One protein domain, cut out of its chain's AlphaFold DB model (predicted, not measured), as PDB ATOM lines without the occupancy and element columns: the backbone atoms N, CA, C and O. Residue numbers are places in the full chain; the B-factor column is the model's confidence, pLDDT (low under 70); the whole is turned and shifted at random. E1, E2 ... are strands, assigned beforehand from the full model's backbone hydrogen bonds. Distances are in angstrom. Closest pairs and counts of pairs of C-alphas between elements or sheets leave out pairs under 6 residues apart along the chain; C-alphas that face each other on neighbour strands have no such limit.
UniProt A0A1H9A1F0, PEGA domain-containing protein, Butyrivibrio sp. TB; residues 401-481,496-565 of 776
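AT A GLANCE: This is residues 401 to 481 and 496 to 565 of the 776 residues of the protein "PEGA domain-containing protein" of Butyrivibrio sp. TB (UniProt A0A1H9A1F0). Two small sandwiches stand side by side, each a four-strand sheet face to face with a three-strand sheet: E1 to E7 make one lobe, E8 to E14 the other. The lobes meet where E3, at the edge of the first, comes beside E13 and E14 of the second. The printed part has 151 residues with fourteen named strands, E1 to E14 in order along the chain, and no named helix; the class is all strand. The sheets E3 E2 E5 E6 and E10 E9 E12 E13 are antiparallel, while E4 E1 E7 and E11 E8 E14 are mixed. The whole is compact, with a radius of gyration of the C-alphas of 15.7 A and spans of 46 by 43 by 28 A.

HOW THE PARTS SIT: One strongly twisted sheet runs E3, residues 431 to 435, E2, residues 416 to 419, E5, residues 445 to 452, and E6, residues 459 to 465. Within hydrogen-bond range are N 433 and O 417, 2.9 A, N 418 and O 450, 2.9 A, and N 449 and O 461, 2.8 A. E2 and E3 form a hairpin, as do E5 and E6. Face to face with it, 9.2 A centre to centre where they face, is the sheet of E4, residues 438 to 443, E1, residues 401 to 411, and E7, residues 472 to 475. N 440 and O 407 are 3.0 A apart across E4 and E1, antiparallel; N 474 and O 408 are 2.8 A apart across E1 and E7, parallel. A second strongly twisted sheet runs E10, residues 520 to 524, E9, residues 514 to 517, E12, residues 534 to 541, and E13, residues 548 to 554, with N 522 and O 515, N 516 and O 539, and N 538 and O 550 each at 2.8 A, within hydrogen-bond range. It faces, at 9.4 A, the sheet of E11, residues 527 to 532, E8, residues 499 to 509, and E14, residues 561 to 564; N 505 and O 529 are 2.9 A apart, as are N 563 and O 506. The four sheets, face to face in these pairs, are a stack of sheets. The closest C-alphas of E3 and E13 are those of Gly 434 and Tyr 550, 6.1 A apart, and the closest of E3 and E14 are those of Lys 431 and Glu 564, 5.1 A apart.

IN THESE COORDINATES: E1 begins at C-alpha 401, (-33.249, -12.363, 31.072), measures 23.5 A and bends by 92 degrees at residue 404. E8 measures 23.1 A and bends by 95 degrees at residue 502. E5 and E12 measure 22.5 A and 22.6 A. E14 ends at C-alpha 564, (-30.337, -20.655, 14.409).

THE WHOLE: Residues 482 to 495 are not printed; C-alphas 481 and 496 are 21.0 A apart across the cut. The link E2 to E3 is long, with 11 residues. Mean pLDDT of the printed part is 78.5; 25 residues are under 70, among them 401 to 406 and 543 to 548.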
ATOM      1  N   LEU A 401     -34.600 -11.832  30.877       63.94
ATOM      2  CA  LEU A 401     -33.249 -12.363  31.072       63.94
ATOM      3  C   LEU A 401     -32.802 -12.147  32.523       63.94
ATOM      4  O   LEU A 401     -32.707 -11.019  32.990       63.94
ATOM      5  N   ILE A 402     -32.455 -13.230  33.206       64.56
ATOM      6  CA  ILE A 402     -31.878 -13.214  34.548       64.56
ATOM      7  C   ILE A 402     -30.350 -13.235  34.399       64.56
ATOM      8  O   ILE A 402     -29.731 -14.298  34.334       64.56
ATOM      9  N   SER A 403     -29.758 -12.043  34.275       56.47
ATOM     10  CA  SER A 403     -28.322 -11.845  34.010       56.47
ATOM     11  C   SER A 403     -27.436 -12.580  35.024       56.47
ATOM     12  O   SER A 403     -27.697 -12.532  36.224       56.47
ATOM     13  N   GLY A 404     -26.373 -13.233  34.542       51.94
ATOM     14  CA  GLY A 404     -25.398 -13.955  35.375       51.94
ATOM     15  C   GLY A 404     -25.826 -15.355  35.829       51.94
ATOM     16  O   GLY A 404     -25.057 -16.021  36.517       51.94
ATOM     17  N   TYR A 405     -27.016 -15.823  35.438       60.38
ATOM     18  CA  TYR A 405     -27.531 -17.140  35.816       60.38
ATOM     19  C   TYR A 405     -27.891 -17.992  34.602       60.38
ATOM     20  O   TYR A 405     -28.382 -17.501  33.581       60.38
ATOM     21  N   TYR A 406     -27.702 -19.303  34.745       67.94
ATOM     22  CA  TYR A 406     -27.789 -20.245  33.636       67.94
ATOM     23  C   TYR A 406     -28.746 -21.404  33.898       67.94
ATOM     24  O   TYR A 406     -28.962 -21.870  35.022       67.94
ATOM     25  N   ILE A 407     -29.299 -21.919  32.806       76.69
ATOM     26  CA  ILE A 407     -29.932 -23.226  32.764       76.69
ATOM     27  C   ILE A 407     -28.911 -24.234  32.258       76.69
ATOM     28  O   ILE A 407     -28.393 -24.087  31.155       76.69
ATOM     29  N   ARG A 408     -28.648 -25.278  33.044       72.50
ATOM     30  CA  ARG A 408     -27.712 -26.351  32.691       72.50
ATOM     31  C   ARG A 408     -28.484 -27.603  32.297       72.50
ATOM     32  O   ARG A 408     -29.307 -28.095  33.069       72.50
ATOM     33  N   ILE A 409     -28.208 -28.141  31.116       76.19
ATOM     34  CA  ILE A 409     -28.733 -29.427  30.659       76.19
ATOM     35  C   ILE A 409     -27.618 -30.457  30.795       76.19
ATOM     36  O   ILE A 409     -26.674 -30.457  30.015       76.19
ATOM     37  N   THR A 410     -27.715 -31.335  31.790       73.94
ATOM     38  CA  THR A 410     -26.618 -32.243  32.169       73.94
ATOM     39  C   THR A 410     -26.790 -33.668  31.645       73.94
ATOM     40  O   THR A 410     -25.828 -34.435  31.610       73.94
ATOM     41  N   ALA A 411     -27.998 -34.051  31.219       74.38
ATOM     42  CA  ALA A 411     -28.277 -35.375  30.666       74.38
ATOM     43  C   ALA A 411     -29.510 -35.377  29.743       74.38
ATOM     44  O   ALA A 411     -30.416 -34.562  29.946       74.38
ATOM     45  N   PRO A 412     -29.615 -36.336  28.801       85.00
ATOM     46  CA  PRO A 412     -28.608 -37.347  28.420       85.00
ATOM     47  C   PRO A 412     -27.366 -36.719  27.769       85.00
ATOM     48  O   PRO A 412     -27.481 -35.618  27.260       85.00
ATOM     49  N   SER A 413     -26.206 -37.382  27.781       78.94
ATOM     50  CA  SER A 413     -24.988 -36.880  27.117       78.94
ATOM     51  C   SER A 413     -25.010 -37.118  25.603       78.94
ATOM     52  O   SER A 413     -25.672 -38.046  25.120       78.94
ATOM     53  N   ASP A 414     -24.246 -36.315  24.865       75.25
ATOM     54  CA  ASP A 414     -24.049 -36.408  23.415       75.25
ATOM     55  C   ASP A 414     -25.362 -36.287  22.625       75.25
ATOM     56  O   ASP A 414     -25.630 -37.074  21.704       75.25
ATOM     57  N   VAL A 415     -26.235 -35.369  23.041       81.31
ATOM     58  CA  VAL A 415     -27.526 -35.091  22.402       81.31
ATOM     59  C   VAL A 415     -27.594 -33.609  22.063       81.31
ATOM     60  O   VAL A 415     -27.253 -32.768  22.884       81.31
ATOM     61  N   GLU A 416     -28.045 -33.289  20.853       87.00
ATOM     62  CA  GLU A 416     -28.275 -31.904  20.453       87.00
ATOM     63  C   GLU A 416     -29.474 -31.343  21.227       87.00
ATOM     64  O   GLU A 416     -30.544 -31.968  21.286       87.00
ATOM     65  N   VAL A 417     -29.291 -30.158  21.800       84.19
ATOM     66  CA  VAL A 417     -30.293 -29.431  22.575       84.19
ATOM     67  C   VAL A 417     -30.731 -28.200  21.793       84.19
ATOM     68  O   VAL A 417     -29.905 -27.375  21.406       84.19
ATOM     69  N   TYR A 418     -32.041 -28.066  21.602       88.44
ATOM     70  CA  TYR A 418     -32.665 -26.908  20.975       88.44
ATOM     71  C   TYR A 418     -33.712 -26.290  21.903       88.44
ATOM     72  O   TYR A 418     -34.360 -26.996  22.684       88.44
ATOM     73  N   LEU A 419     -33.890 -24.978  21.798       89.38
ATOM     74  CA  LEU A 419     -34.779 -24.170  22.620       89.38
ATOM     75  C   LEU A 419     -35.908 -23.574  21.774       89.38
ATOM     76  O   LEU A 419     -35.679 -23.008  20.710       89.38
ATOM     77  N   ASP A 420     -37.129 -23.692  22.286       88.31
ATOM     78  CA  ASP A 420     -38.354 -23.072  21.775       88.31
ATOM     79  C   ASP A 420     -38.643 -23.294  20.278       88.31
ATOM     80  O   ASP A 420     -38.873 -22.334  19.544       88.31
ATOM     81  N   PRO A 421     -38.707 -24.556  19.801       89.56
ATOM     82  CA  PRO A 421     -39.144 -24.850  18.437       89.56
ATOM     83  C   PRO A 421     -40.578 -24.372  18.169       89.56
ATOM     84  O   PRO A 421     -41.509 -24.745  18.900       89.56
ATOM     85  N   ASP A 422     -40.805 -23.664  17.057       84.00
ATOM     86  CA  ASP A 422     -42.153 -23.310  16.620       84.00
ATOM     87  C   ASP A 422     -42.841 -24.516  15.972       84.00
ATOM     88  O   ASP A 422     -42.598 -24.913  14.832       84.00
ATOM     89  N   LYS A 423     -43.805 -25.087  16.697       79.19
ATOM     90  CA  LYS A 423     -44.618 -26.219  16.220       79.19
ATOM     91  C   LYS A 423     -45.438 -25.896  14.967       79.19
ATOM     92  O   LYS A 423     -45.918 -26.827  14.316       79.19
ATOM     93  N   ASN A 424     -45.631 -24.619  14.640       81.12
ATOM     94  CA  ASN A 424     -46.354 -24.173  13.454       81.12
ATOM     95  C   ASN A 424     -45.437 -24.016  12.229       81.12
ATOM     96  O   ASN A 424     -45.928 -24.090  11.098       81.12
ATOM     97  N   LYS A 425     -44.119 -23.862  12.425       76.25
ATOM     98  CA  LYS A 425     -43.113 -23.783  11.358       76.25
ATOM     99  C   LYS A 425     -42.587 -25.192  11.071       76.25
ATOM    100  O   LYS A 425     -41.889 -25.830  11.854       76.25
ATOM    101  N   LYS A 426     -42.989 -25.754   9.927       71.19
ATOM    102  CA  LYS A 426     -42.614 -27.126   9.562       71.19
ATOM    103  C   LYS A 426     -41.097 -27.229   9.371       71.19
ATOM    104  O   LYS A 426     -40.561 -26.596   8.471       71.19
ATOM    105  N   GLY A 427     -40.460 -28.119  10.132       69.00
ATOM    106  CA  GLY A 427     -39.011 -28.335  10.069       69.00
ATOM    107  C   GLY A 427     -38.208 -27.396  10.965       69.00
ATOM    108  O   GLY A 427     -36.990 -27.428  10.888       69.00
ATOM    109  N   ASP A 428     -38.879 -26.600  11.799       81.00
ATOM    110  CA  ASP A 428     -38.221 -25.793  12.812       81.00
ATOM    111  C   ASP A 428     -37.836 -26.646  14.025       81.00
ATOM    112  O   ASP A 428     -38.685 -27.289  14.664       81.00
ATOM    113  N   ASP A 429     -36.537 -26.674  14.300       82.00
ATOM    114  CA  ASP A 429     -35.957 -27.343  15.456       82.00
ATOM    115  C   ASP A 429     -35.778 -26.409  16.658       82.00
ATOM    116  O   ASP A 429     -35.630 -26.921  17.767       82.00
ATOM    117  N   GLY A 430     -35.945 -25.095  16.483       86.50
ATOM    118  CA  GLY A 430     -35.713 -24.076  17.504       86.50
ATOM    119  C   GLY A 430     -34.262 -23.591  17.538       86.50
ATOM    120  O   GLY A 430     -33.429 -24.004  16.728       86.50
ATOM    121  N   LYS A 431     -33.950 -22.729  18.510       85.44
ATOM    122  CA  LYS A 431     -32.606 -22.168  18.699       85.44
ATOM    123  C   LYS A 431     -31.638 -23.241  19.189       85.44
ATOM    124  O   LYS A 431     -31.898 -23.888  20.201       85.44
ATOM    125  N   TYR A 432     -30.522 -23.428  18.503       85.44
ATOM    126  CA  TYR A 432     -29.496 -24.404  18.847       85.44
ATOM    127  C   TYR A 432     -28.702 -23.965  20.076       85.44
ATOM    128  O   TYR A 432     -28.066 -22.918  20.065       85.44
ATOM    129  N   ILE A 433     -28.704 -24.777  21.132       82.50
ATOM    130  CA  ILE A 433     -27.994 -24.463  22.377       82.50
ATOM    131  C   ILE A 433     -26.622 -25.134  22.438       82.50
ATOM    132  O   ILE A 433     -25.667 -24.530  22.913       82.50
ATOM    133  N   GLY A 434     -26.518 -26.382  21.982       69.69
ATOM    134  CA  GLY A 434     -25.280 -27.151  22.074       69.69
ATOM    135  C   GLY A 434     -25.508 -28.655  22.143       69.69
ATOM    136  O   GLY A 434     -26.637 -29.147  22.054       69.69
ATOM    137  N   ILE A 435     -24.413 -29.388  22.327       73.00
ATOM    138  CA  ILE A 435     -24.418 -30.819  22.633       73.00
ATOM    139  C   ILE A 435     -24.351 -30.970  24.152       73.00
ATOM    140  O   ILE A 435     -23.462 -30.424  24.791       73.00
ATOM    141  N   SER A 436     -25.284 -31.704  24.748       70.88
ATOM    142  CA  SER A 436     -25.306 -31.905  26.197       70.88
ATOM    143  C   SER A 436     -24.114 -32.753  26.698       70.88
ATOM    144  O   SER A 436     -23.839 -33.805  26.109       70.88
ATOM    145  N   PRO A 437     -23.469 -32.403  27.832       64.19
ATOM    146  CA  PRO A 437     -23.832 -31.327  28.758       64.19
ATOM    147  C   PRO A 437     -23.581 -29.921  28.206       64.19
ATOM    148  O   PRO A 437     -22.498 -29.635  27.723       64.19
ATOM    149  N   CYS A 438     -24.570 -29.038  28.322       62.12
ATOM    150  CA  CYS A 438     -24.477 -27.658  27.841       62.12
ATOM    151  C   CYS A 438     -25.281 -26.714  28.743       62.12
ATOM    152  O   CYS A 438     -26.106 -27.161  29.549       62.12
ATOM    153  N   SER A 439     -25.076 -25.408  28.603       69.00
ATOM    154  CA  SER A 439     -25.828 -24.387  29.334       69.00
ATOM    155  C   SER A 439     -26.298 -23.259  28.418       69.00
ATOM    156  O   SER A 439     -25.786 -23.073  27.318       69.00
ATOM    157  N   PHE A 440     -27.317 -22.529  28.863       70.25
ATOM    158  CA  PHE A 440     -27.793 -21.311  28.210       70.25
ATOM    159  C   PHE A 440     -28.296 -20.305  29.240       70.25
ATOM    160  O   PHE A 440     -28.579 -20.661  30.387       70.25
ATOM    161  N   THR A 441     -28.401 -19.043  28.835       66.25
ATOM    162  CA  THR A 441     -28.859 -17.940  29.684       66.25
ATOM    163  C   THR A 441     -30.256 -18.188  30.246       66.25
ATOM    164  O   THR A 441     -31.163 -18.626  29.533       66.25
ATOM    165  N   LYS A 442     -30.460 -17.872  31.525       75.75
ATOM    166  CA  LYS A 442     -31.747 -18.050  32.196       75.75
ATOM    167  C   LYS A 442     -32.736 -16.964  31.775       75.75
ATOM    168  O   LYS A 442     -32.602 -15.816  32.174       75.75
ATOM    169  N   ILE A 443     -33.755 -17.347  31.010       75.25
ATOM    170  CA  ILE A 443     -34.881 -16.482  30.632       75.25
ATOM    171  C   ILE A 443     -36.132 -16.996  31.350       75.25
ATOM    172  O   ILE A 443     -36.368 -18.201  31.377       75.25
ATOM    173  N   THR A 444     -36.890 -16.119  32.008       75.31
ATOM    174  CA  THR A 444     -38.107 -16.504  32.740       75.31
ATOM    175  C   THR A 444     -39.221 -16.945  31.794       75.31
ATOM    176  O   THR A 444     -39.354 -16.440  30.682       75.31
ATOM    177  N   GLY A 445     -40.086 -17.841  32.267       83.38
ATOM    178  CA  GLY A 445     -41.266 -18.294  31.533       83.38
ATOM    179  C   GLY A 445     -41.225 -19.774  31.162       83.38
ATOM    180  O   GLY A 445     -40.392 -20.552  31.638       83.38
ATOM    181  N   ASP A 446     -42.189 -20.184  30.342       83.25
ATOM    182  CA  ASP A 446     -42.308 -21.561  29.874       83.25
ATOM    183  C   ASP A 446     -41.521 -21.752  28.577       83.25
ATOM    184  O   ASP A 446     -41.842 -21.155  27.552       83.25
ATOM    185  N   HIS A 447     -40.544 -22.653  28.619       85.69
ATOM    186  CA  HIS A 447     -39.689 -22.988  27.487       85.69
ATOM    187  C   HIS A 447     -39.876 -24.440  27.061       85.69
ATOM    188  O   HIS A 447     -40.168 -25.328  27.873       85.69
ATOM    189  N   VAL A 448     -39.689 -24.709  25.773       91.62
ATOM    190  CA  VAL A 448     -39.706 -26.060  25.211       91.62
ATOM    191  C   VAL A 448     -38.290 -26.457  24.820       91.62
ATOM    192  O   VAL A 448     -37.724 -25.928  23.875       91.62
ATOM    193  N   ILE A 449     -37.739 -27.448  25.514       91.44
ATOM    194  CA  ILE A 449     -36.456 -28.063  25.182       91.44
ATOM    195  C   ILE A 449     -36.690 -29.239  24.245       91.44
ATOM    196  O   ILE A 449     -37.379 -30.197  24.607       91.44
ATOM    197  N   ARG A 450     -36.088 -29.198  23.061       91.06
ATOM    198  CA  ARG A 450     -36.058 -30.310  22.113       91.06
ATOM    199  C   ARG A 450     -34.705 -31.004  22.161       91.06
ATOM    200  O   ARG A 450     -33.664 -30.384  22.006       91.06
ATOM    201  N   LEU A 451     -34.750 -32.319  22.334       91.56
ATOM    202  CA  LEU A 451     -33.595 -33.204  22.295       91.56
ATOM    203  C   LEU A 451     -33.585 -33.991  20.986       91.56
ATOM    204  O   LEU A 451     -34.572 -34.668  20.661       91.56
ATOM    205  N   LYS A 452     -32.466 -33.942  20.260       86.50
ATOM    206  CA  LYS A 452     -32.298 -34.596  18.957       86.50
ATOM    207  C   LYS A 452     -30.954 -35.319  18.869       86.50
ATOM    208  O   LYS A 452     -29.935 -34.852  19.363       86.50
ATOM    209  N   LYS A 453     -30.957 -36.498  18.251       85.62
ATOM    210  CA  LYS A 453     -29.749 -37.271  17.940       85.62
ATOM    211  C   LYS A 453     -30.016 -38.135  16.720       85.62
ATOM    212  O   LYS A 453     -31.098 -38.716  16.615       85.62
ATOM    213  N   ASP A 454     -29.047 -38.230  15.819       77.19
ATOM    214  CA  ASP A 454     -29.220 -39.007  14.595       77.19
ATOM    215  C   ASP A 454     -29.463 -40.496  14.894       77.19
ATOM    216  O   ASP A 454     -28.821 -41.093  15.760       77.19
ATOM    217  N   GLY A 455     -30.449 -41.088  14.220       78.50
ATOM    218  CA  GLY A 455     -30.921 -42.452  14.495       78.50
ATOM    219  C   GLY A 455     -31.801 -42.618  15.748       78.50
ATOM    220  O   GLY A 455     -32.149 -43.751  16.108       78.50
ATOM    221  N   TYR A 456     -32.195 -41.531  16.417       87.38
ATOM    222  CA  TYR A 456     -33.070 -41.544  17.593       87.38
ATOM    223  C   TYR A 456     -34.347 -40.725  17.376       87.38
ATOM    224  O   TYR A 456     -34.405 -39.804  16.567       87.38
ATOM    225  N   LEU A 457     -35.394 -41.062  18.130       83.81
ATOM    226  CA  LEU A 457     -36.640 -40.306  18.156       83.81
ATOM    227  C   LEU A 457     -36.433 -38.980  18.893       83.81
ATOM    228  O   LEU A 457     -36.096 -38.988  20.078       83.81
ATOM    229  N   THR A 458     -36.718 -37.871  18.211       89.19
ATOM    230  CA  THR A 458     -36.756 -36.527  18.800       89.19
ATOM    231  C   THR A 458     -37.741 -36.463  19.965       89.19
ATOM    232  O   THR A 458     -38.830 -37.055  19.917       89.19
ATOM    233  N   LYS A 459     -37.375 -35.733  21.022       92.19
ATOM    234  CA  LYS A 459     -38.202 -35.595  22.220       92.19
ATOM    235  C   LYS A 459     -38.235 -34.159  22.734       92.19
ATOM    236  O   LYS A 459     -37.191 -33.590  23.018       92.19
ATOM    237  N   ASP A 460     -39.446 -33.641  22.936       92.38
ATOM    238  CA  ASP A 460     -39.680 -32.302  23.484       92.38
ATOM    239  C   ASP A 460     -40.079 -32.378  24.973       92.38
ATOM    240  O   ASP A 460     -40.889 -33.232  25.368       92.38
ATOM    241  N   TYR A 461     -39.550 -31.458  25.780       90.75
ATOM    242  CA  TYR A 461     -39.820 -31.266  27.204       90.75
ATOM    243  C   TYR A 461     -40.214 -29.814  27.458       90.75
ATOM    244  O   TYR A 461     -39.528 -28.908  27.014       90.75
ATOM    245  N   THR A 462     -41.294 -29.579  28.199       90.69
ATOM    246  CA  THR A 462     -41.632 -28.226  28.660       90.69
ATOM    247  C   THR A 462     -41.048 -28.018  30.048       90.69
ATOM    248  O   THR A 462     -41.326 -28.810  30.953       90.69
ATOM    249  N   ILE A 463     -40.249 -26.970  30.206       89.06
ATOM    250  CA  ILE A 463     -39.701 -26.524  31.484       89.06
ATOM    251  C   ILE A 463     -40.265 -25.146  31.816       89.06
ATOM    252  O   ILE A 463     -40.539 -24.357  30.921       89.06
ATOM    253  N   SER A 464     -40.441 -24.872  33.104       83.81
ATOM    254  CA  SER A 464     -40.858 -23.556  33.585       83.81
ATOM    255  C   SER A 464     -39.699 -22.946  34.362       83.81
ATOM    256  O   SER A 464     -39.174 -23.547  35.317       83.81
ATOM    257  N   ILE A 465     -39.245 -21.795  33.891       84.31
ATOM    258  CA  ILE A 465     -38.103 -21.075  34.422       84.31
ATOM    259  C   ILE A 465     -38.623 -19.928  35.287       84.31
ATOM    260  O   ILE A 465     -39.301 -19.017  34.827       84.31
ATOM    261  N   ASP A 466     -38.302 -20.013  36.572       86.19
ATOM    262  CA  ASP A 466     -38.587 -18.992  37.579       86.19
ATOM    263  C   ASP A 466     -37.608 -17.809  37.491       86.19
ATOM    264  O   ASP A 466     -36.599 -17.863  36.787       86.19
ATOM    265  N   SER A 467     -37.890 -16.751  38.248       79.62
ATOM    266  CA  SER A 467     -37.033 -15.571  38.395       79.62
ATOM    267  C   SER A 467     -36.030 -15.693  39.553       79.62
ATOM    268  O   SER A 467     -35.581 -14.683  40.089       79.62
ATOM    269  N   GLU A 468     -35.729 -16.909  40.026       78.81
ATOM    270  CA  GLU A 468     -34.756 -17.082  41.107       78.81
ATOM    271  C   GLU A 468     -33.346 -16.775  40.587       78.81
ATOM    272  O   GLU A 468     -32.917 -17.335  39.582       78.81
ATOM    273  N   LYS A 469     -32.609 -15.911  41.292       74.62
ATOM    274  CA  LYS A 469     -31.210 -15.562  41.011       74.62
ATOM    275  C   LYS A 469     -30.267 -16.711  41.419       74.62
ATOM    276  O   LYS A 469     -29.554 -16.622  42.414       74.62
ATOM    277  N   LYS A 470     -30.364 -17.847  40.723       73.25
ATOM    278  CA  LYS A 470     -29.463 -19.008  40.832       73.25
ATOM    279  C   LYS A 470     -29.521 -19.871  39.572       73.25
ATOM    280  O   LYS A 470     -30.550 -19.924  38.892       73.25
ATOM    281  N   ASP A 471     -28.448 -20.618  39.335       60.19
ATOM    282  CA  ASP A 471     -28.408 -21.632  38.286       60.19
ATOM    283  C   ASP A 471     -29.451 -22.730  38.526       60.19
ATOM    284  O   ASP A 471     -29.757 -23.109  39.665       60.19
ATOM    285  N   LYS A 472     -29.996 -23.268  37.433       70.56
ATOM    286  CA  LYS A 472     -30.965 -24.365  37.481       70.56
ATOM    287  C   LYS A 472     -30.549 -25.487  36.550       70.56
ATOM    288  O   LYS A 472     -30.339 -25.279  35.360       70.56
ATOM    289  N   GLU A 473     -30.487 -26.694  37.092       79.81
ATOM    290  CA  GLU A 473     -30.062 -27.873  36.344       79.81
ATOM    291  C   GLU A 473     -31.244 -28.762  35.958       79.81
ATOM    292  O   GLU A 473     -32.167 -28.990  36.749       79.81
ATOM    293  N   TYR A 474     -31.182 -29.317  34.751       76.44
ATOM    294  CA  TYR A 474     -32.125 -30.301  34.243       76.44
ATOM    295  C   TYR A 474     -31.391 -31.515  33.676       76.44
ATOM    296  O   TYR A 474     -30.440 -31.406  32.904       76.44
ATOM    297  N   ALA A 475     -31.900 -32.692  34.032       86.25
ATOM    298  CA  ALA A 475     -31.465 -33.979  33.512       86.25
ATOM    299  C   ALA A 475     -32.682 -34.713  32.934       86.25
ATOM    300  O   ALA A 475     -33.652 -34.990  33.647       86.25
ATOM    301  N   PHE A 476     -32.639 -35.017  31.641       91.19
ATOM    302  CA  PHE A 476     -33.723 -35.662  30.909       91.19
ATOM    303  C   PHE A 476     -33.471 -37.157  30.689       91.19
ATOM    304  O   PHE A 476     -32.383 -37.692  30.905       91.19
ATOM    305  N   GLU A 477     -34.516 -37.860  30.255       91.00
ATOM    306  CA  GLU A 477     -34.423 -39.281  29.919       91.00
ATOM    307  C   GLU A 477     -33.643 -39.498  28.611       91.00
ATOM    308  O   GLU A 477     -33.727 -38.700  27.679       91.00
ATOM    309  N   ALA A 478     -32.931 -40.624  28.510       88.25
ATOM    310  CA  ALA A 478     -32.225 -41.001  27.288       88.25
ATOM    311  C   ALA A 478     -33.182 -41.204  26.099       88.25
ATOM    312  O   ALA A 478     -34.258 -41.801  26.232       88.25
ATOM    313  N   LEU A 479     -32.755 -40.758  24.913       91.06
ATOM    314  CA  LEU A 479     -33.537 -40.904  23.688       91.06
ATOM    315  C   LEU A 479     -33.683 -42.375  23.280       91.06
ATOM    316  O   LEU A 479     -32.794 -43.210  23.464       91.06
ATOM    317  N   LYS A 480     -34.829 -42.701  22.679       90.00
ATOM    318  CA  LYS A 480     -35.110 -44.041  22.148       90.00
ATOM    319  C   LYS A 480     -34.683 -44.109  20.689       90.00
ATOM    320  O   LYS A 480     -35.005 -43.200  19.935       90.00
ATOM    321  N   LYS A 481     -34.006 -45.191  20.291       85.69
ATOM    322  CA  LYS A 481     -33.644 -45.424  18.884       85.69
ATOM    323  C   LYS A 481     -34.888 -45.416  18.001       85.69
ATOM    324  O   LYS A 481     -35.904 -46.003  18.383       85.69
ATOM    325  N   ASP A 496     -16.666 -39.336   8.903       68.00
ATOM    326  CA  ASP A 496     -16.567 -37.919   9.273       68.00
ATOM    327  C   ASP A 496     -15.453 -37.244   8.426       68.00
ATOM    328  O   ASP A 496     -14.610 -37.918   7.827       68.00
ATOM    329  N   GLY A 497     -15.539 -35.930   8.242       65.44
ATOM    330  CA  GLY A 497     -14.780 -35.152   7.260       65.44
ATOM    331  C   GLY A 497     -15.325 -35.229   5.824       65.44
ATOM    332  O   GLY A 497     -14.753 -34.633   4.906       65.44
ATOM    333  N   THR A 498     -16.418 -35.965   5.566       78.69
ATOM    334  CA  THR A 498     -16.980 -36.100   4.208       78.69
ATOM    335  C   THR A 498     -17.817 -34.900   3.790       78.69
ATOM    336  O   THR A 498     -18.896 -34.682   4.334       78.69
ATOM    337  N   LEU A 499     -17.359 -34.184   2.756       81.38
ATOM    338  CA  LEU A 499     -18.156 -33.192   2.038       81.38
ATOM    339  C   LEU A 499     -19.385 -33.849   1.396       81.38
ATOM    340  O   LEU A 499     -19.275 -34.762   0.576       81.38
ATOM    341  N   ILE A 500     -20.563 -33.362   1.757       82.94
ATOM    342  CA  ILE A 500     -21.851 -33.796   1.233       82.94
ATOM    343  C   ILE A 500     -22.212 -32.883   0.058       82.94
ATOM    344  O   ILE A 500     -22.917 -31.889   0.212       82.94
ATOM    345  N   GLU A 501     -21.704 -33.226  -1.129       80.56
ATOM    346  CA  GLU A 501     -21.860 -32.413  -2.343       80.56
ATOM    347  C   GLU A 501     -23.317 -32.017  -2.629       80.56
ATOM    348  O   GLU A 501     -24.227 -32.855  -2.621       80.56
ATOM    349  N   GLY A 502     -23.517 -30.737  -2.955       72.94
ATOM    350  CA  GLY A 502     -24.822 -30.171  -3.300       72.94
ATOM    351  C   GLY A 502     -25.706 -29.825  -2.100       72.94
ATOM    352  O   GLY A 502     -26.863 -29.470  -2.312       72.94
ATOM    353  N   TYR A 503     -25.177 -29.928  -0.879       77.69
ATOM    354  CA  TYR A 503     -25.860 -29.553   0.355       77.69
ATOM    355  C   TYR A 503     -24.982 -28.629   1.199       77.69
ATOM    356  O   TYR A 503     -23.758 -28.760   1.203       77.69
ATOM    357  N   GLY A 504     -25.620 -27.713   1.923       77.56
ATOM    358  CA  GLY A 504     -24.952 -26.714   2.756       77.56
ATOM    359  C   GLY A 504     -25.397 -26.751   4.213       77.56
ATOM    360  O   GLY A 504     -26.433 -27.333   4.566       77.56
ATOM    361  N   VAL A 505     -24.597 -26.111   5.059       83.69
ATOM    362  CA  VAL A 505     -25.009 -25.694   6.397       83.69
ATOM    363  C   VAL A 505     -25.289 -24.199   6.347       83.69
ATOM    364  O   VAL A 505     -24.429 -23.414   5.957       83.69
ATOM    365  N   TYR A 506     -26.508 -23.825   6.714       82.81
ATOM    366  CA  TYR A 506     -26.991 -22.451   6.744       82.81
ATOM    367  C   TYR A 506     -27.076 -21.993   8.191       82.81
ATOM    368  O   TYR A 506     -27.566 -22.731   9.051       82.81
ATOM    369  N   VAL A 507     -26.593 -20.784   8.444       86.62
ATOM    370  CA  VAL A 507     -26.642 -20.138   9.750       86.62
ATOM    371  C   VAL A 507     -27.399 -18.832   9.583       86.62
ATOM    372  O   VAL A 507     -26.915 -17.930   8.902       86.62
ATOM    373  N   ASP A 508     -28.583 -18.744  10.192       83.00
ATOM    374  CA  ASP A 508     -29.484 -17.590  10.038       83.00
ATOM    375  C   ASP A 508     -29.430 -16.619  11.232       83.00
ATOM    376  O   ASP A 508     -29.853 -15.471  11.108       83.00
ATOM    377  N   ALA A 509     -28.893 -17.051  12.375       79.06
ATOM    378  CA  ALA A 509     -28.744 -16.241  13.586       79.06
ATOM    379  C   ALA A 509     -27.477 -16.649  14.362       79.06
ATOM    380  O   ALA A 509     -27.145 -17.840  14.337       79.06
ATOM    381  N   PRO A 510     -26.799 -15.717  15.067       86.75
ATOM    382  CA  PRO A 510     -27.174 -14.312  15.295       86.75
ATOM    383  C   PRO A 510     -26.861 -13.379  14.114       86.75
ATOM    384  O   PRO A 510     -25.746 -13.370  13.601       86.75
ATOM    385  N   VAL A 511     -27.837 -12.569  13.692       80.69
ATOM    386  CA  VAL A 511     -27.715 -11.700  12.504       80.69
ATOM    387  C   VAL A 511     -26.677 -10.592  12.720       80.69
ATOM    388  O   VAL A 511     -26.695  -9.878  13.724       80.69
ATOM    389  N   GLY A 512     -25.796 -10.405  11.737       74.31
ATOM    390  CA  GLY A 512     -24.746  -9.388  11.731       74.31
ATOM    391  C   GLY A 512     -23.503  -9.745  12.550       74.31
ATOM    392  O   GLY A 512     -22.677  -8.874  12.809       74.31
ATOM    393  N   ALA A 513     -23.384 -10.988  13.027       80.56
ATOM    394  CA  ALA A 513     -22.162 -11.493  13.646       80.56
ATOM    395  C   ALA A 513     -21.244 -12.134  12.600       80.56
ATOM    396  O   ALA A 513     -21.720 -12.766  11.659       80.56
ATOM    397  N   ASN A 514     -19.933 -12.043  12.797       81.25
ATOM    398  CA  ASN A 514     -18.954 -12.763  11.995       81.25
ATOM    399  C   ASN A 514     -18.909 -14.224  12.451       81.25
ATOM    400  O   ASN A 514     -18.671 -14.510  13.626       81.25
ATOM    401  N   LEU A 515     -19.135 -15.141  11.513       86.00
ATOM    402  CA  LEU A 515     -19.061 -16.581  11.706       86.00
ATOM    403  C   LEU A 515     -17.653 -17.096  11.395       86.00
ATOM    404  O   LEU A 515     -17.122 -16.863  10.308       86.00
ATOM    405  N   TYR A 516     -17.121 -17.894  12.315       80.56
ATOM    406  CA  TYR A 516     -15.938 -18.724  12.138       80.56
ATOM    407  C   TYR A 516     -16.321 -20.196  12.292       80.56
ATOM    408  O   TYR A 516     -17.001 -20.561  13.254       80.56
ATOM    409  N   VAL A 517     -15.867 -21.041  11.373       77.25
ATOM    410  CA  VAL A 517     -16.044 -22.499  11.412       77.25
ATOM    411  C   VAL A 517     -14.668 -23.129  11.539       77.25
ATOM    412  O   VAL A 517     -13.794 -22.874  10.720       77.25
ATOM    413  N   ASP A 518     -14.450 -23.892  12.606       69.56
ATOM    414  CA  ASP A 518     -13.167 -24.536  12.926       69.56
ATOM    415  C   ASP A 518     -11.975 -23.553  12.947       69.56
ATOM    416  O   ASP A 518     -10.828 -23.907  12.683       69.56
ATOM    417  N   GLY A 519     -12.256 -22.290  13.292       65.12
ATOM    418  CA  GLY A 519     -11.283 -21.197  13.336       65.12
ATOM    419  C   GLY A 519     -11.087 -20.447  12.013       65.12
ATOM    420  O   GLY A 519     -10.413 -19.419  12.013       65.12
ATOM    421  N   GLU A 520     -11.690 -20.901  10.912       65.56
ATOM    422  CA  GLU A 520     -11.678 -20.209   9.620       65.56
ATOM    423  C   GLU A 520     -12.876 -19.259   9.494       65.56
ATOM    424  O   GLU A 520     -14.008 -19.622   9.805       65.56
ATOM    425  N   GLU A 521     -12.639 -18.026   9.045       77.31
ATOM    426  CA  GLU A 521     -13.700 -17.035   8.856       77.31
ATOM    427  C   GLU A 521     -14.570 -17.385   7.642       77.31
ATOM    428  O   GLU A 521     -14.081 -17.447   6.514       77.31
ATOM    429  N   VAL A 522     -15.872 -17.570   7.867       85.00
ATOM    430  CA  VAL A 522     -16.860 -17.818   6.805       85.00
ATOM    431  C   VAL A 522     -17.486 -16.512   6.321       85.00
ATOM    432  O   VAL A 522     -17.709 -16.337   5.122       85.00
ATOM    433  N   GLY A 523     -17.767 -15.588   7.242       74.50
ATOM    434  CA  GLY A 523     -18.336 -14.272   6.944       74.50
ATOM    435  C   GLY A 523     -19.490 -13.883   7.865       74.50
ATOM    436  O   GLY A 523     -19.780 -14.559   8.847       74.50
ATOM    437  N   GLU A 524     -20.155 -12.775   7.553       81.19
ATOM    438  CA  GLU A 524     -21.238 -12.217   8.370       81.19
ATOM    439  C   GLU A 524     -22.552 -13.006   8.213       81.19
ATOM    440  O   GLU A 524     -22.975 -13.316   7.100       81.19
ATOM    441  N   VAL A 525     -23.206 -13.331   9.328       84.75
ATOM    442  CA  VAL A 525     -24.489 -14.050   9.391       84.75
ATOM    443  C   VAL A 525     -25.643 -13.127   8.956       84.75
ATOM    444  O   VAL A 525     -25.717 -12.000   9.448       84.75
ATOM    445  N   PRO A 526     -26.606 -13.562   8.115       86.62
ATOM    446  CA  PRO A 526     -26.802 -14.919   7.608       86.62
ATOM    447  C   PRO A 526     -25.787 -15.337   6.549       86.62
ATOM    448  O   PRO A 526     -25.576 -14.641   5.557       86.62
ATOM    449  N   CYS A 527     -25.219 -16.523   6.725       79.88
ATOM    450  CA  CYS A 527     -24.243 -17.084   5.801       79.88
ATOM    451  C   CYS A 527     -24.364 -18.607   5.726       79.88
ATOM    452  O   CYS A 527     -25.139 -19.246   6.442       79.88
ATOM    453  N   SER A 528     -23.624 -19.200   4.795       82.56
ATOM    454  CA  SER A 528     -23.624 -20.642   4.579       82.56
ATOM    455  C   SER A 528     -22.225 -21.141   4.279       82.56
ATOM    456  O   SER A 528     -21.457 -20.447   3.614       82.56
ATOM    457  N   PHE A 529     -21.949 -22.372   4.685       86.12
ATOM    458  CA  PHE A 529     -20.711 -23.072   4.378       86.12
ATOM    459  C   PHE A 529     -20.991 -24.498   3.894       86.12
ATOM    460  O   PHE A 529     -22.112 -25.015   3.986       86.12
ATOM    461  N   ASP A 530     -19.958 -25.118   3.335       84.12
ATOM    462  CA  ASP A 530     -20.028 -26.463   2.784       84.12
ATOM    463  C   ASP A 530     -20.408 -27.493   3.855       84.12
ATOM    464  O   ASP A 530     -19.871 -27.511   4.963       84.12
ATOM    465  N   LYS A 531     -21.336 -28.399   3.521       85.12
ATOM    466  CA  LYS A 531     -21.771 -29.442   4.455       85.12
ATOM    467  C   LYS A 531     -20.727 -30.544   4.553       85.12
ATOM    468  O   LYS A 531     -20.783 -31.525   3.815       85.12
ATOM    469  N   VAL A 532     -19.806 -30.416   5.494       82.12
ATOM    470  CA  VAL A 532     -18.870 -31.478   5.868       82.12
ATOM    471  C   VAL A 532     -19.485 -32.279   7.012       82.12
ATOM    472  O   VAL A 532     -19.948 -31.710   7.985       82.12
ATOM    473  N   LYS A 533     -19.589 -33.604   6.877       78.75
ATOM    474  CA  LYS A 533     -20.050 -34.472   7.970       78.75
ATOM    475  C   LYS A 533     -19.002 -34.466   9.083       78.75
ATOM    476  O   LYS A 533     -17.844 -34.701   8.778       78.75
ATOM    477  N   GLY A 534     -19.389 -34.338  10.346       72.31
ATOM    478  CA  GLY A 534     -18.459 -34.418  11.475       72.31
ATOM    479  C   GLY A 534     -18.794 -33.435  12.587       72.31
ATOM    480  O   GLY A 534     -19.842 -32.789  12.567       72.31
ATOM    481  N   SER A 535     -17.914 -33.361  13.582       68.06
ATOM    482  CA  SER A 535     -17.984 -32.331  14.618       68.06
ATOM    483  C   SER A 535     -17.326 -31.052  14.112       68.06
ATOM    484  O   SER A 535     -16.240 -31.128  13.548       68.06
ATOM    485  N   HIS A 536     -17.958 -29.906  14.351       71.56
ATOM    486  CA  HIS A 536     -17.428 -28.593  13.988       71.56
ATOM    487  C   HIS A 536     -17.564 -27.616  15.153       71.56
ATOM    488  O   HIS A 536     -18.538 -27.678  15.910       71.56
ATOM    489  N   THR A 537     -16.613 -26.694  15.267       72.62
ATOM    490  CA  THR A 537     -16.674 -25.563  16.194       72.62
ATOM    491  C   THR A 537     -17.159 -24.327  15.455       72.62
ATOM    492  O   THR A 537     -16.529 -23.861  14.512       72.62
ATOM    493  N   ILE A 538     -18.266 -23.767  15.917       79.69
ATOM    494  CA  ILE A 538     -18.879 -22.553  15.391       79.69
ATOM    495  C   ILE A 538     -18.595 -21.422  16.364       79.69
ATOM    496  O   ILE A 538     -18.990 -21.510  17.519       79.69
ATOM    497  N   THR A 539     -17.922 -20.363  15.927       74.50
ATOM    498  CA  THR A 539     -17.651 -19.186  16.761       74.50
ATOM    499  C   THR A 539     -18.248 -17.945  16.129       74.50
ATOM    500  O   THR A 539     -18.062 -17.696  14.942       74.50
ATOM    501  N   PHE A 540     -18.943 -17.157  16.938       79.62
ATOM    502  CA  PHE A 540     -19.515 -15.882  16.548       79.62
ATOM    503  C   PHE A 540     -18.792 -14.752  17.259       79.62
ATOM    504  O   PHE A 540     -18.655 -14.769  18.486       79.62
ATOM    505  N   THR A 541     -18.377 -13.750  16.496       76.62
ATOM    506  CA  THR A 541     -17.826 -12.505  17.031       76.62
ATOM    507  C   THR A 541     -18.597 -11.320  16.469       76.62
ATOM    508  O   THR A 541     -19.096 -11.349  15.346       76.62
ATOM    509  N   ARG A 542     -18.726 -10.258  17.260       74.00
ATOM    510  CA  ARG A 542     -19.220  -8.963  16.790       74.00
ATOM    511  C   ARG A 542     -18.644  -7.874  17.677       74.00
ATOM    512  O   ARG A 542     -18.568  -8.056  18.893       74.00
ATOM    513  N   ASP A 543     -18.262  -6.749  17.090       63.66
ATOM    514  CA  ASP A 543     -17.668  -5.640  17.839       63.66
ATOM    515  C   ASP A 543     -18.602  -5.148  18.951       63.66
ATOM    516  O   ASP A 543     -19.762  -4.813  18.713       63.66
ATOM    517  N   GLY A 544     -18.091  -5.119  20.184       57.28
ATOM    518  CA  GLY A 544     -18.858  -4.740  21.375       57.28
ATOM    519  C   GLY A 544     -19.726  -5.853  21.977       57.28
ATOM    520  O   GLY A 544     -20.443  -5.589  22.940       57.28
ATOM    521  N   TYR A 545     -19.657  -7.082  21.459       68.31
ATOM    522  CA  TYR A 545     -20.412  -8.239  21.950       68.31
ATOM    523  C   TYR A 545     -19.494  -9.318  22.524       68.31
ATOM    524  O   TYR A 545     -18.322  -9.424  22.160       68.31
ATOM    525  N   ALA A 546     -20.040 -10.136  23.421       61.81
ATOM    526  CA  ALA A 546     -19.379 -11.334  23.906       61.81
ATOM    527  C   ALA A 546     -19.216 -12.334  22.754       61.81
ATOM    528  O   ALA A 546     -20.191 -12.704  22.097       61.81
ATOM    529  N   THR A 547     -17.983 -12.785  22.522       66.25
ATOM    530  CA  THR A 547     -17.715 -13.917  21.632       66.25
ATOM    531  C   THR A 547     -18.377 -15.166  22.200       66.25
ATOM    532  O   THR A 547     -18.217 -15.460  23.383       66.25
ATOM    533  N   LYS A 548     -19.096 -15.920  21.366       66.25
ATOM    534  CA  LYS A 548     -19.709 -17.196  21.759       66.25
ATOM    535  C   LYS A 548     -19.287 -18.297  20.799       66.25
ATOM    536  O   LYS A 548     -19.322 -18.102  19.584       66.25
ATOM    537  N   SER A 549     -18.936 -19.454  21.351       70.38
ATOM    538  CA  SER A 549     -18.565 -20.649  20.593       70.38
ATOM    539  C   SER A 549     -19.503 -21.813  20.910       70.38
ATOM    540  O   SER A 549     -19.944 -21.977  22.045       70.38
ATOM    541  N   TYR A 550     -19.797 -22.630  19.901       75.06
ATOM    542  CA  TYR A 550     -20.692 -23.779  19.965       75.06
ATOM    543  C   TYR A 550     -20.068 -24.975  19.251       75.06
ATOM    544  O   TYR A 550     -19.559 -24.848  18.140       75.06
ATOM    545  N   SER A 551     -20.191 -26.155  19.845       71.69
ATOM    546  CA  SER A 551     -19.897 -27.420  19.168       71.69
ATOM    547  C   SER A 551     -21.153 -27.906  18.448       71.69
ATOM    548  O   SER A 551     -22.192 -28.049  19.090       71.69
ATOM    549  N   ILE A 552     -21.073 -28.181  17.143       78.25
ATOM    550  CA  ILE A 552     -22.157 -28.789  16.355       78.25
ATOM    551  C   ILE A 552     -21.742 -30.150  15.799       78.25
ATOM    552  O   ILE A 552     -20.572 -30.391  15.524       78.25
ATOM    553  N   TYR A 553     -22.721 -31.025  15.550       77.38
ATOM    554  CA  TYR A 553     -22.519 -32.242  14.764       77.38
ATOM    555  C   TYR A 553     -23.279 -32.159  13.439       77.38
ATOM    556  O   TYR A 553     -24.508 -32.068  13.402       77.38
ATOM    557  N   VAL A 554     -22.567 -32.231  12.322       78.50
ATOM    558  CA  VAL A 554     -23.140 -32.255  10.977       78.50
ATOM    559  C   VAL A 554     -23.240 -33.705  10.507       78.50
ATOM    560  O   VAL A 554     -22.264 -34.446  10.473       78.50
ATOM    561  N   ASP A 555     -24.449 -34.135  10.147       78.69
ATOM    562  CA  ASP A 555     -24.697 -35.513   9.717       78.69
ATOM    563  C   ASP A 555     -24.306 -35.760   8.246       78.69
ATOM    564  O   ASP A 555     -24.051 -34.838   7.472       78.69
ATOM    565  N   GLY A 556     -24.315 -37.028   7.830       74.38
ATOM    566  CA  GLY A 556     -24.066 -37.431   6.439       74.38
ATOM    567  C   GLY A 556     -25.303 -37.419   5.534       74.38
ATOM    568  O   GLY A 556     -25.244 -37.905   4.404       74.38
ATOM    569  N   ASN A 557     -26.452 -36.927   6.005       78.31
ATOM    570  CA  ASN A 557     -27.687 -36.977   5.233       78.31
ATOM    571  C   ASN A 557     -27.630 -35.994   4.060       78.31
ATOM    572  O   ASN A 557     -27.146 -34.871   4.176       78.31
ATOM    573  N   LYS A 558     -28.194 -36.397   2.922       78.94
ATOM    574  CA  LYS A 558     -28.309 -35.565   1.715       78.94
ATOM    575  C   LYS A 558     -29.460 -34.565   1.839       78.94
ATOM    576  O   LYS A 558     -30.478 -34.685   1.152       78.94
ATOM    577  N   LYS A 559     -29.340 -33.660   2.808       76.75
ATOM    578  CA  LYS A 559     -30.262 -32.560   3.103       76.75
ATOM    579  C   LYS A 559     -29.473 -31.397   3.680       76.75
ATOM    580  O   LYS A 559     -28.530 -31.628   4.432       76.75
ATOM    581  N   ASP A 560     -29.907 -30.184   3.365       72.75
ATOM    582  CA  ASP A 560     -29.371 -28.981   3.988       72.75
ATOM    583  C   ASP A 560     -29.650 -28.997   5.490       72.75
ATOM    584  O   ASP A 560     -30.692 -29.498   5.937       72.75
ATOM    585  N   LYS A 561     -28.704 -28.463   6.264       78.81
ATOM    586  CA  LYS A 561     -28.901 -28.185   7.686       78.81
ATOM    587  C   LYS A 561     -29.058 -26.687   7.883       78.81
ATOM    588  O   LYS A 561     -28.313 -25.912   7.298       78.81
ATOM    589  N   LEU A 562     -30.007 -26.314   8.729       82.12
ATOM    590  CA  LEU A 562     -30.206 -24.947   9.181       82.12
ATOM    591  C   LEU A 562     -29.943 -24.907  10.684       82.12
ATOM    592  O   LEU A 562     -30.509 -25.722  11.418       82.12
ATOM    593  N   TYR A 563     -29.107 -23.970  11.113       82.94
ATOM    594  CA  TYR A 563     -28.900 -23.634  12.512       82.94
ATOM    595  C   TYR A 563     -29.308 -22.180  12.763       82.94
ATOM    596  O   TYR A 563     -28.937 -21.269  12.025       82.94
ATOM    597  N   GLU A 564     -30.056 -21.971  13.840       83.38
ATOM    598  CA  GLU A 564     -30.337 -20.655  14.409       83.38
ATOM    599  C   GLU A 564     -29.710 -20.653  15.812       83.38
ATOM    600  O   GLU A 564     -30.130 -21.441  16.656       83.38
ATOM    601  N   PHE A 565     -28.679 -19.844  16.070       86.25
ATOM    602  CA  PHE A 565     -28.018 -19.783  17.382       86.25
ATOM    603  C   PHE A 565     -28.585 -18.635  18.240       86.25
ATOM    604  O   PHE A 565     -29.236 -17.732  17.708       86.25
TER     605      PHE A 565